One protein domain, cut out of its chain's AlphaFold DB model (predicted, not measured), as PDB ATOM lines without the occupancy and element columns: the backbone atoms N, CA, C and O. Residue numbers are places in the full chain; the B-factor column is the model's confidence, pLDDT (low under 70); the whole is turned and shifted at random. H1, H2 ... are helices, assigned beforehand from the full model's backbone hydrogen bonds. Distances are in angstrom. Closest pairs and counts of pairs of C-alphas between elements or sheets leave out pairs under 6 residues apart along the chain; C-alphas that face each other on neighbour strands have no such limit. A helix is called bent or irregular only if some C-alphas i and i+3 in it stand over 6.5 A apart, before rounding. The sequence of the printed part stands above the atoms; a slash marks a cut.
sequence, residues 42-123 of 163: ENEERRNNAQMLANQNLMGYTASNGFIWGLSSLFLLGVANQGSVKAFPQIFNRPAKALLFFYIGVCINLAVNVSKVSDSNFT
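This is residues 42 to 123 of the 163 residues of an uncharacterized protein of Oxytricha trifallax (UniProt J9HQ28). Two long helices, H2 and H4, cross as an X near their middles, with the short H3 at the turn between them, packed on the last part of H2. H1 comes before H2, and its residues 42 to 50 stick out, as do residues 114 to 123 at the other end of the printed part. You have 82 residues, with four named helices in the order H1, H2, H3, H4 and no named strand, an all helix domain. It is loose, with a radius of gyration of the C-alphas of 16.3 A, and spans 48 by 22 by 20 A.

Start at H1, residues 42 to 54, which is close to but not clearly touching H2, residues 58 to 82; the closest C-alphas, of Ala 54 and Gly 60, are 6.5 A apart. H2 has a kink of 38 degrees near residue 65. With residues 75 to 82 alone it touches H3, residues 85 to 91, closest at the C-alphas of Val 79 and Val 85, 5.3 A apart. H4, residues 95 to 119, touches H2 at a steep tilt of 53 degrees, opposite ways; their closest C-alphas, of Gly 70 and Gly 105, are 4.0 A apart. H1 is apart from H3 and H4. Every O i to N i+4 pair is within hydrogen-bond range in H1, against 20 of 21 in H2 and in H4 and 0 of 3 in H3, where 3 of 4 O i to N i+3 pairs are.

Find C-alpha 42 at (26.905, -28.753, 16.155), where H1 begins its 17.6 A. H2 runs 33.8 A from C-alpha 58 at (8.927, -17.359, 26.215); it is neither bent nor irregular, but only just, with C-alphas 58 and 61 6.0 A apart. H3, 10.8 A long, is irregular: C-alphas 86 and 89 are 7.4 A apart. H4 runs 36.4 A to C-alpha 119 at (2.872, -34.360, 20.442).

The C-alphas farthest apart, of Glu 42 and Gly 83, are 49.2 A apart. The printed part has no cut, and its three links are tight. Its mean pLDDT is 73.0; residues 42 to 65, 113 to 114 and 116 to 123 are under 70.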
ATOM      1  N   GLU A  42      26.660 -29.299  14.811       46.34
ATOM      2  CA  GLU A  42      26.905 -28.753  16.155       46.34
ATOM      3  C   GLU A  42      26.373 -27.312  16.316       46.34
ATOM      4  O   GLU A  42      25.956 -26.928  17.406       46.34
ATOM      5  N   ASN A  43      26.309 -26.517  15.239       52.06
ATOM      6  CA  ASN A  43      25.683 -25.192  15.273       52.06
ATOM      7  C   ASN A  43      24.146 -25.231  15.335       52.06
ATOM      8  O   ASN A  43      23.558 -24.262  15.811       52.06
ATOM      9  N   GLU A  44      23.491 -26.313  14.913       48.97
ATOM     10  CA  GLU A  44      22.064 -26.553  15.163       48.97
ATOM     11  C   GLU A  44      21.809 -27.049  16.583       48.97
ATOM     12  O   GLU A  44      20.886 -26.543  17.213       48.97
ATOM     13  N   GLU A  45      22.643 -27.917  17.167       53.00
ATOM     14  CA  GLU A  45      22.497 -28.247  18.597       53.00
ATOM     15  C   GLU A  45      22.802 -27.026  19.488       53.00
ATOM     16  O   GLU A  45      22.084 -26.766  20.460       53.00
ATOM     17  N   ARG A  46      23.796 -26.203  19.127       56.81
ATOM     18  CA  ARG A  46      24.064 -24.908  19.781       56.81
ATOM     19  C   ARG A  46      22.924 -23.909  19.544       56.81
ATOM     20  O   ARG A  46      22.517 -23.260  20.505       56.81
ATOM     21  N   ARG A  47      22.338 -23.823  18.338       55.88
ATOM     22  CA  ARG A  47      21.118 -23.023  18.077       55.88
ATOM     23  C   ARG A  47      19.922 -23.525  18.871       55.88
ATOM     24  O   ARG A  47      19.197 -22.693  19.388       55.88
ATOM     25  N   ASN A  48      19.720 -24.832  19.004       55.19
ATOM     26  CA  ASN A  48      18.593 -25.412  19.729       55.19
ATOM     27  C   ASN A  48      18.762 -25.257  21.245       55.19
ATOM     28  O   ASN A  48      17.786 -24.965  21.928       55.19
ATOM     29  N   ASN A  49      19.986 -25.332  21.782       60.16
ATOM     30  CA  ASN A  49      20.266 -24.944  23.170       60.16
ATOM     31  C   ASN A  49      20.087 -23.431  23.386       60.16
ATOM     32  O   ASN A  49      19.460 -23.027  24.364       60.16
ATOM     33  N   ALA A  50      20.572 -22.589  22.467       54.25
ATOM     34  CA  ALA A  50      20.370 -21.140  22.518       54.25
ATOM     35  C   ALA A  50      18.889 -20.756  22.364       54.25
ATOM     36  O   ALA A  50      18.431 -19.847  23.044       54.25
ATOM     37  N   GLN A  51      18.117 -21.482  21.549       54.31
ATOM     38  CA  GLN A  51      16.665 -21.357  21.448       54.31
ATOM     39  C   GLN A  51      15.965 -21.912  22.687       54.31
ATOM     40  O   GLN A  51      14.988 -21.318  23.106       54.31
ATOM     41  N   MET A  52      16.449 -22.972  23.341       53.25
ATOM     42  CA  MET A  52      15.887 -23.428  24.621       53.25
ATOM     43  C   MET A  52      16.103 -22.404  25.740       53.25
ATOM     44  O   MET A  52      15.190 -22.166  26.526       53.25
ATOM     45  N   LEU A  53      17.278 -21.770  25.791       50.91
ATOM     46  CA  LEU A  53      17.569 -20.657  26.700       50.91
ATOM     47  C   LEU A  53      16.744 -19.414  26.330       50.91
ATOM     48  O   LEU A  53      16.121 -18.809  27.196       50.91
ATOM     49  N   ALA A  54      16.622 -19.088  25.041       49.53
ATOM     50  CA  ALA A  54      15.727 -18.032  24.571       49.53
ATOM     51  C   ALA A  54      14.240 -18.366  24.786       49.53
ATOM     52  O   ALA A  54      13.451 -17.449  24.935       49.53
ATOM     53  N   ASN A  55      13.848 -19.640  24.883       45.56
ATOM     54  CA  ASN A  55      12.487 -20.075  25.209       45.56
ATOM     55  C   ASN A  55      12.193 -20.013  26.716       45.56
ATOM     56  O   ASN A  55      11.025 -20.069  27.096       45.56
ATOM     57  N   GLN A  56      13.206 -19.838  27.578       48.12
ATOM     58  CA  GLN A  56      12.970 -19.372  28.952       48.12
ATOM     59  C   GLN A  56      12.445 -17.928  28.930       48.12
ATOM     60  O   GLN A  56      11.503 -17.605  29.650       48.12
ATOM     61  N   ASN A  57      12.936 -17.103  27.998       44.41
ATOM     62  CA  ASN A  57      12.254 -15.883  27.567       44.41
ATOM     63  C   ASN A  57      11.127 -16.234  26.578       44.41
ATOM     64  O   ASN A  57      11.201 -15.878  25.405       44.41
ATOM     65  N   LEU A  58      10.062 -16.900  27.041       50.06
ATOM     66  CA  LEU A  58       8.927 -17.359  26.215       50.06
ATOM     67  C   LEU A  58       8.413 -16.285  25.222       50.06
ATOM     68  O   LEU A  58       8.009 -16.603  24.100       50.06
ATOM     69  N   MET A  59       8.501 -15.006  25.609       47.44
ATOM     70  CA  MET A  59       8.253 -13.830  24.764       47.44
ATOM     71  C   MET A  59       9.064 -13.778  23.459       47.44
ATOM     72  O   MET A  59       8.523 -13.346  22.454       47.44
ATOM     73  N   GLY A  60      10.333 -14.190  23.414       46.50
ATOM     74  CA  GLY A  60      11.185 -14.038  22.226       46.50
ATOM     75  C   GLY A  60      10.725 -14.891  21.039       46.50
ATOM     76  O   GLY A  60      10.594 -14.399  19.916       46.50
ATOM     77  N   TYR A  61      10.415 -16.164  21.293       49.78
ATOM     78  CA  TYR A  61       9.919 -17.093  20.270       49.78
ATOM     79  C   TYR A  61       8.447 -16.838  19.917       49.78
ATOM     80  O   TYR A  61       8.066 -16.923  18.748       49.78
ATOM     81  N   THR A  62       7.622 -16.472  20.906       52.50
ATOM     82  CA  THR A  62       6.210 -16.124  20.668       52.50
ATOM     83  C   THR A  62       6.034 -14.759  20.005       52.50
ATOM     84  O   THR A  62       5.129 -14.622  19.193       52.50
ATOM     85  N   ALA A  63       6.904 -13.774  20.242       55.16
ATOM     86  CA  ALA A  63       6.876 -12.501  19.519       55.16
ATOM     87  C   ALA A  63       7.346 -12.666  18.069       55.16
ATOM     88  O   ALA A  63       6.650 -12.233  17.156       55.16
ATOM     89  N   SER A  64       8.485 -13.328  17.834       56.53
ATOM     90  CA  SER A  64       9.041 -13.480  16.479       56.53
ATOM     91  C   SER A  64       8.143 -14.310  15.551       56.53
ATOM     92  O   SER A  64       7.823 -13.857  14.453       56.53
ATOM     93  N   ASN A  65       7.662 -15.478  15.993       63.88
ATOM     94  CA  ASN A  65       6.717 -16.275  15.202       63.88
ATOM     95  C   ASN A  65       5.287 -15.718  15.259       63.88
ATOM     96  O   ASN A  65       4.602 -15.657  14.236       63.88
ATOM     97  N   GLY A  66       4.822 -15.285  16.434       70.50
ATOM     98  CA  GLY A  66       3.468 -14.765  16.616       70.50
ATOM     99  C   GLY A  66       3.210 -13.469  15.854       70.50
ATOM    100  O   GLY A  66       2.080 -13.263  15.430       70.50
ATOM    101  N   PHE A  67       4.226 -12.643  15.579       82.81
ATOM    102  CA  PHE A  67       4.078 -11.461  14.721       82.81
ATOM    103  C   PHE A  67       3.653 -11.827  13.292       82.81
ATOM    104  O   PHE A  67       2.741 -11.204  12.751       82.81
ATOM    105  N   ILE A  68       4.234 -12.881  12.705       85.88
ATOM    106  CA  ILE A  68       3.848 -13.367  11.369       85.88
ATOM    107  C   ILE A  68       2.396 -13.858  11.387       85.88
ATOM    108  O   ILE A  68       1.594 -13.458  10.547       85.88
ATOM    109  N   TRP A  69       2.026 -14.683  12.369       84.25
ATOM    110  CA  TRP A  69       0.657 -15.199  12.489       84.25
ATOM    111  C   TRP A  69      -0.364 -14.104  12.819       84.25
ATOM    112  O   TRP A  69      -1.485 -14.145  12.315       84.25
ATOM    113  N   GLY A  70       0.027 -13.099  13.601       86.81
ATOM    114  CA  GLY A  70      -0.763 -11.907  13.884       86.81
ATOM    115  C   GLY A  70      -0.999 -11.059  12.638       86.81
ATOM    116  O   GLY A  70      -2.136 -10.670  12.389       86.81
ATOM    117  N   LEU A  71       0.021 -10.836  11.801       89.69
ATOM    118  CA  LEU A  71      -0.150 -10.170  10.504       89.69
ATOM    119  C   LEU A  71      -1.029 -10.984   9.543       89.69
ATOM    120  O   LEU A  71      -1.920 -10.413   8.919       89.69
ATOM    121  N   SER A  72      -0.843 -12.304   9.462       89.00
ATOM    122  CA  SER A  72      -1.689 -13.187   8.645       89.00
ATOM    123  C   SER A  72      -3.151 -13.164   9.099       89.00
ATOM    124  O   SER A  72      -4.052 -13.056   8.272       89.00
ATOM    125  N   SER A  73      -3.401 -13.205  10.410       90.69
ATOM    126  CA  SER A  73      -4.745 -13.114  10.994       90.69
ATOM    127  C   SER A  73      -5.369 -11.732  10.780       90.69
ATOM    128  O   SER A  73      -6.512 -11.636  10.338       90.69
ATOM    129  N   LEU A  74      -4.607 -10.652  10.994       91.31
ATOM    130  CA  LEU A  74      -5.019  -9.282  10.682       91.31
ATOM    131  C   LEU A  74      -5.405  -9.131   9.207       91.31
ATOM    132  O   LEU A  74      -6.453  -8.557   8.916       91.31
ATOM    133  N   PHE A  75      -4.601  -9.668   8.288       90.56
ATOM    134  CA  PHE A  75      -4.894  -9.650   6.858       90.56
ATOM    135  C   PHE A  75      -6.157 -10.450   6.529       90.56
ATOM    136  O   PHE A  75      -7.102  -9.888   5.985       90.56
ATOM    137  N   LEU A  76      -6.226 -11.730   6.906       90.75
ATOM    138  CA  LEU A  76      -7.350 -12.608   6.566       90.75
ATOM    139  C   LEU A  76      -8.676 -12.120   7.170       90.75
ATOM    140  O   LEU A  76      -9.664 -11.989   6.448       90.75
ATOM    141  N   LEU A  77      -8.701 -11.787   8.464       88.19
ATOM    142  CA  LEU A  77      -9.902 -11.278   9.137       88.19
ATOM    143  C   LEU A  77     -10.244  -9.848   8.696       88.19
ATOM    144  O   LEU A  77     -11.420  -9.497   8.603       88.19
ATOM    145  N   GLY A  78      -9.240  -9.025   8.378       86.69
ATOM    146  CA  GLY A  78      -9.428  -7.693   7.804       86.69
ATOM    147  C   GLY A  78     -10.083  -7.751   6.424       86.69
ATOM    148  O   GLY A  78     -11.089  -7.082   6.199       86.69
ATOM    149  N   VAL A  79      -9.574  -8.595   5.524       88.44
ATOM    150  CA  VAL A  79     -10.142  -8.822   4.185       88.44
ATOM    151  C   VAL A  79     -11.543  -9.425   4.277       88.44
ATOM    152  O   VAL A  79     -12.453  -8.904   3.637       88.44
ATOM    153  N   ALA A  80     -11.748 -10.452   5.109       87.75
ATOM    154  CA  ALA A  80     -13.063 -11.065   5.307       87.75
ATOM    155  C   ALA A  80     -14.096 -10.064   5.856       87.75
ATOM    156  O   ALA A  80     -15.231 -10.029   5.388       87.75
ATOM    157  N   ASN A  81     -13.703  -9.198   6.797       86.00
ATOM    158  CA  ASN A  81     -14.590  -8.177   7.355       86.00
ATOM    159  C   ASN A  81     -14.918  -7.041   6.370       86.00
ATOM    160  O   ASN A  81     -15.992  -6.457   6.473       86.00
ATOM    161  N   GLN A  82     -13.993  -6.674   5.479       85.06
ATOM    162  CA  GLN A  82     -14.190  -5.584   4.511       85.06
ATOM    163  C   GLN A  82     -14.685  -6.076   3.136       85.06
ATOM    164  O   GLN A  82     -14.862  -5.271   2.224       85.06
ATOM    165  N   GLY A  83     -14.849  -7.390   2.945       83.50
ATOM    166  CA  GLY A  83     -15.285  -8.019   1.691       83.50
ATOM    167  C   GLY A  83     -14.313  -7.892   0.507       83.50
ATOM    168  O   GLY A  83     -14.608  -8.387  -0.578       83.50
ATOM    169  N   SER A  84     -13.164  -7.223   0.665       84.81
ATOM    170  CA  SER A  84     -12.219  -6.968  -0.427       84.81
ATOM    171  C   SER A  84     -10.805  -6.669   0.064       84.81
ATOM    172  O   SER A  84     -10.604  -5.880   0.988       84.81
ATOM    173  N   VAL A  85      -9.804  -7.202  -0.644       86.69
ATOM    174  CA  VAL A  85      -8.380  -6.891  -0.423       86.69
ATOM    175  C   VAL A  85      -8.093  -5.396  -0.606       86.69
ATOM    176  O   VAL A  85      -7.308  -4.827   0.146       86.69
ATOM    177  N   LYS A  86      -8.784  -4.718  -1.534       86.06
ATOM    178  CA  LYS A  86      -8.610  -3.271  -1.765       86.06
ATOM    179  C   LYS A  86      -9.093  -2.412  -0.590       86.06
ATOM    180  O   LYS A  86      -8.609  -1.299  -0.414       86.06
ATOM    181  N   ALA A  87     -10.020  -2.926   0.219       81.75
ATOM    182  CA  ALA A  87     -10.547  -2.246   1.400       81.75
ATOM    183  C   ALA A  87      -9.782  -2.592   2.694       81.75
ATOM    184  O   ALA A  87     -10.029  -1.966   3.726       81.75
ATOM    185  N   PHE A  88      -8.818  -3.525   2.656       84.81
ATOM    186  CA  PHE A  88      -8.020  -3.919   3.824       84.81
ATOM    187  C   PHE A  88      -7.411  -2.733   4.605       84.81
ATOM    188  O   PHE A  88      -7.579  -2.723   5.825       84.81
ATOM    189  N   PRO A  89      -6.805  -1.694   3.982       88.69
ATOM    190  CA  PRO A  89      -6.226  -0.567   4.725       88.69
ATOM    191  C   PRO A  89      -7.219   0.163   5.645       88.69
ATOM    192  O   PRO A  89      -6.825   0.721   6.666       88.69
ATOM    193  N   GLN A  90      -8.521   0.099   5.352       87.38
ATOM    194  CA  GLN A  90      -9.564   0.701   6.188       87.38
ATOM    195  C   GLN A  90      -9.713   0.010   7.558       87.38
ATOM    196  O   GLN A  90     -10.391   0.549   8.433       87.38
ATOM    197  N   ILE A  91      -9.090  -1.158   7.790       84.69
ATOM    198  CA  ILE A  91      -9.053  -1.791   9.120       84.69
ATOM    199  C   ILE A  91      -8.259  -0.949  10.131       84.69
ATOM    200  O   ILE A  91      -8.622  -0.906  11.306       84.69
ATOM    201  N   PHE A  92      -7.231  -0.220   9.681       88.31
ATOM    202  CA  PHE A  92      -6.399   0.625  10.544       88.31
ATOM    203  C   PHE A  92      -7.143   1.869  11.052       88.31
ATOM    204  O   PHE A  92      -6.831   2.363  12.132       88.31
ATOM    205  N   ASN A  93      -8.225   2.280  10.376       90.00
ATOM    206  CA  ASN A  93      -9.161   3.302  10.866       90.00
ATOM    207  C   ASN A  93      -9.956   2.838  12.110       90.00
ATOM    208  O   ASN A  93     -10.707   3.616  12.695       90.00
ATOM    209  N   ARG A  94      -9.836   1.563  12.513       88.62
ATOM    210  CA  ARG A  94     -10.425   0.989  13.732       88.62
ATOM    211  C   ARG A  94      -9.342   0.226  14.516       88.62
ATOM    212  O   ARG A  94      -9.385  -1.005  14.562       88.62
ATOM    213  N   PRO A  95      -8.379   0.923  15.154       87.50
ATOM    214  CA  PRO A  95      -7.166   0.308  15.705       87.50
ATOM    215  C   PRO A  95      -7.444  -0.804  16.725       87.50
ATOM    216  O   PRO A  95      -6.788  -1.838  16.680       87.50
ATOM    217  N   ALA A  96      -8.476  -0.671  17.567       90.38
ATOM    218  CA  ALA A  96      -8.888  -1.732  18.492       90.38
ATOM    219  C   ALA A  96      -9.282  -3.046  17.778       90.38
ATOM    220  O   ALA A  96      -8.992  -4.133  18.274       90.38
ATOM    221  N   LYS A  97      -9.896  -2.963  16.588       86.81
ATOM    222  CA  LYS A  97     -10.274  -4.139  15.786       86.81
ATOM    223  C   LYS A  97      -9.075  -4.738  15.049       86.81
ATOM    224  O   LYS A  97      -8.967  -5.958  14.979       86.81
ATOM    225  N   ALA A  98      -8.157  -3.900  14.566       87.25
ATOM    226  CA  ALA A  98      -6.887  -4.358  14.004       87.25
ATOM    227  C   ALA A  98      -6.033  -5.091  15.060       87.25
ATOM    228  O   ALA A  98      -5.557  -6.197  14.807       87.25
ATOM    229  N   LEU A  99      -5.917  -4.535  16.271       89.12
ATOM    230  CA  LEU A  99      -5.239  -5.179  17.400       89.12
ATOM    231  C   LEU A  99      -5.904  -6.507  17.781       89.12
ATOM    232  O   LEU A  99      -5.202  -7.503  17.924       89.12
ATOM    233  N   LEU A 100      -7.237  -6.562  17.882       90.88
ATOM    234  CA  LEU A 100      -7.959  -7.807  18.169       90.88
ATOM    235  C   LEU A 100      -7.657  -8.899  17.129       90.88
ATOM    236  O   LEU A 100      -7.333 -10.027  17.495       90.88
ATOM    237  N   PHE A 101      -7.716  -8.568  15.836       90.44
ATOM    238  CA  PHE A 101      -7.415  -9.519  14.762       90.44
ATOM    239  C   PHE A 101      -5.945  -9.966  14.760       90.44
ATOM    240  O   PHE A 101      -5.672 -11.135  14.486       90.44
ATOM    241  N   PHE A 102      -5.010  -9.085  15.125       90.88
ATOM    242  CA  PHE A 102      -3.606  -9.445  15.322       90.88
ATOM    243  C   PHE A 102      -3.422 -10.401  16.515       90.88
ATOM    244  O   PHE A 102      -2.807 -11.459  16.368       90.88
ATOM    245  N   TYR A 103      -4.011 -10.093  17.676       89.19
ATOM    246  CA  TYR A 103      -3.920 -10.941  18.871       89.19
ATOM    247  C   TYR A 103      -4.526 -12.335  18.664       89.19
ATOM    248  O   TYR A 103      -3.944 -13.308  19.135       89.19
ATOM    249  N   ILE A 104      -5.615 -12.467  17.896       90.44
ATOM    250  CA  ILE A 104      -6.170 -13.778  17.511       90.44
ATOM    251  C   ILE A 104      -5.109 -14.644  16.807       90.44
ATOM    252  O   ILE A 104      -4.957 -15.818  17.143       90.44
ATOM    253  N   GLY A 105      -4.308 -14.067  15.906       86.06
ATOM    254  CA  GLY A 105      -3.215 -14.779  15.237       86.06
ATOM    255  C   GLY A 105      -2.090 -15.202  16.186       86.06
ATOM    256  O   GLY A 105      -1.592 -16.324  16.091       86.06
ATOM    257  N   VAL A 106      -1.737 -14.347  17.152       85.88
ATOM    258  CA  VAL A 106      -0.766 -14.678  18.213       85.88
ATOM    259  C   VAL A 106      -1.280 -15.832  19.086       85.88
ATOM    260  O   VAL A 106      -0.530 -16.767  19.370       85.88
ATOM    261  N   CYS A 107      -2.562 -15.827  19.460       85.06
ATOM    262  CA  CYS A 107      -3.187 -16.909  20.227       85.06
ATOM    263  C   CYS A 107      -3.237 -18.235  19.446       85.06
ATOM    264  O   CYS A 107      -2.955 -19.285  20.023       85.06
ATOM    265  N   ILE A 108      -3.522 -18.198  18.140       85.44
ATOM    266  CA  ILE A 108      -3.467 -19.383  17.265       85.44
ATOM    267  C   ILE A 108      -2.035 -19.933  17.193       85.44
ATOM    268  O   ILE A 108      -1.841 -21.141  17.335       85.44
ATOM    269  N   ASN A 109      -1.021 -19.072  17.041       82.94
ATOM    270  CA  ASN A 109       0.382 -19.496  17.059       82.94
ATOM    271  C   ASN A 109       0.759 -20.175  18.384       82.94
ATOM    272  O   ASN A 109       1.376 -21.240  18.373       82.94
ATOM    273  N   LEU A 110       0.344 -19.598  19.517       79.00
ATOM    274  CA  LEU A 110       0.579 -20.169  20.842       79.00
ATOM    275  C   LEU A 110      -0.055 -21.562  20.975       79.00
ATOM    276  O   LEU A 110       0.635 -22.498  21.371       79.00
ATOM    277  N   ALA A 111      -1.326 -21.716  20.589       79.88
ATOM    278  CA  ALA A 111      -2.028 -22.998  20.639       79.88
ATOM    279  C   ALA A 111      -1.341 -24.071  19.773       79.88
ATOM    280  O   ALA A 111      -1.039 -25.156  20.265       79.88
ATOM    281  N   VAL A 112      -1.004 -23.745  18.518       77.56
ATOM    282  CA  VAL A 112      -0.302 -24.661  17.598       77.56
ATOM    283  C   VAL A 112       1.070 -25.073  18.141       77.56
ATOM    284  O   VAL A 112       1.455 -26.236  18.013       77.56
ATOM    285  N   ASN A 113       1.812 -24.154  18.763       67.62
ATOM    286  CA  ASN A 113       3.111 -24.470  19.360       67.62
ATOM    287  C   ASN A 113       2.967 -25.365  20.602       67.62
ATOM    288  O   ASN A 113       3.744 -26.306  20.753       67.62
ATOM    289  N   VAL A 114       1.966 -25.125  21.458       67.12
ATOM    290  CA  VAL A 114       1.680 -25.979  22.625       67.12
ATOM    291  C   VAL A 114       1.300 -27.398  22.189       67.12
ATOM    292  O   VAL A 114       1.864 -28.351  22.728       67.12
ATOM    293  N   SER A 115       0.439 -27.559  21.178       70.44
ATOM    294  CA  SER A 115       0.112 -28.879  20.613       70.44
ATOM    295  C   SER A 115       1.354 -29.589  20.072       70.44
ATOM    296  O   SER A 115       1.653 -30.698  20.501       70.44
ATOM    297  N   LYS A 116       2.167 -28.921  19.240       64.19
ATOM    298  CA  LYS A 116       3.414 -29.505  18.707       64.19
ATOM    299  C   LYS A 116       4.393 -29.944  19.799       64.19
ATOM    300  O   LYS A 116       5.048 -30.974  19.650       64.19
ATOM    301  N   VAL A 117       4.505 -29.186  20.892       57.97
ATOM    302  CA  VAL A 117       5.342 -29.567  22.043       57.97
ATOM    303  C   VAL A 117       4.754 -30.778  22.773       57.97
ATOM    304  O   VAL A 117       5.517 -31.677  23.123       57.97
ATOM    305  N   SER A 118       3.432 -30.850  22.945       59.41
ATOM    306  CA  SER A 118       2.743 -32.024  23.504       59.41
ATOM    307  C   SER A 118       3.006 -33.286  22.670       59.41
ATOM    308  O   SER A 118       3.508 -34.283  23.192       59.41
ATOM    309  N   ASP A 119       2.763 -33.218  21.360       61.22
ATOM    310  CA  ASP A 119       2.872 -34.360  20.442       61.22
ATOM    311  C   ASP A 119       4.320 -34.868  20.296       61.22
ATOM    312  O   ASP A 119       4.561 -36.057  20.076       61.22
ATOM    313  N   SER A 120       5.310 -33.983  20.480       56.56
ATOM    314  CA  SER A 120       6.740 -34.300  20.331       56.56
ATOM    315  C   SER A 120       7.271 -35.385  21.276       56.56
ATOM    316  O   SER A 120       8.365 -35.902  21.049       56.56
ATOM    317  N   ASN A 121       6.559 -35.692  22.371       56.22
ATOM    318  CA  ASN A 121       7.027 -36.550  23.472       56.22
ATOM    319  C   ASN A 121       8.387 -36.111  24.086       56.22
ATOM    320  O   ASN A 121       9.023 -36.853  24.848       56.22
ATOM    321  N   PHE A 122       8.854 -34.891  23.795       54.50
ATOM    322  CA  PHE A 122      10.195 -34.417  24.135       54.50
ATOM    323  C   PHE A 122      10.261 -33.846  25.558       54.50
ATOM    324  O   PHE A 122      10.454 -32.655  25.796       54.50
ATOM    325  N   THR A 123      10.072 -34.720  26.549       59.28
ATOM    326  CA  THR A 123      10.114 -34.321  27.961       59.28
ATOM    327  C   THR A 123      11.495 -33.789  28.371       59.28
ATOM    328  O   THR A 123      12.535 -34.237  27.884       59.28
TER     329      THR A 123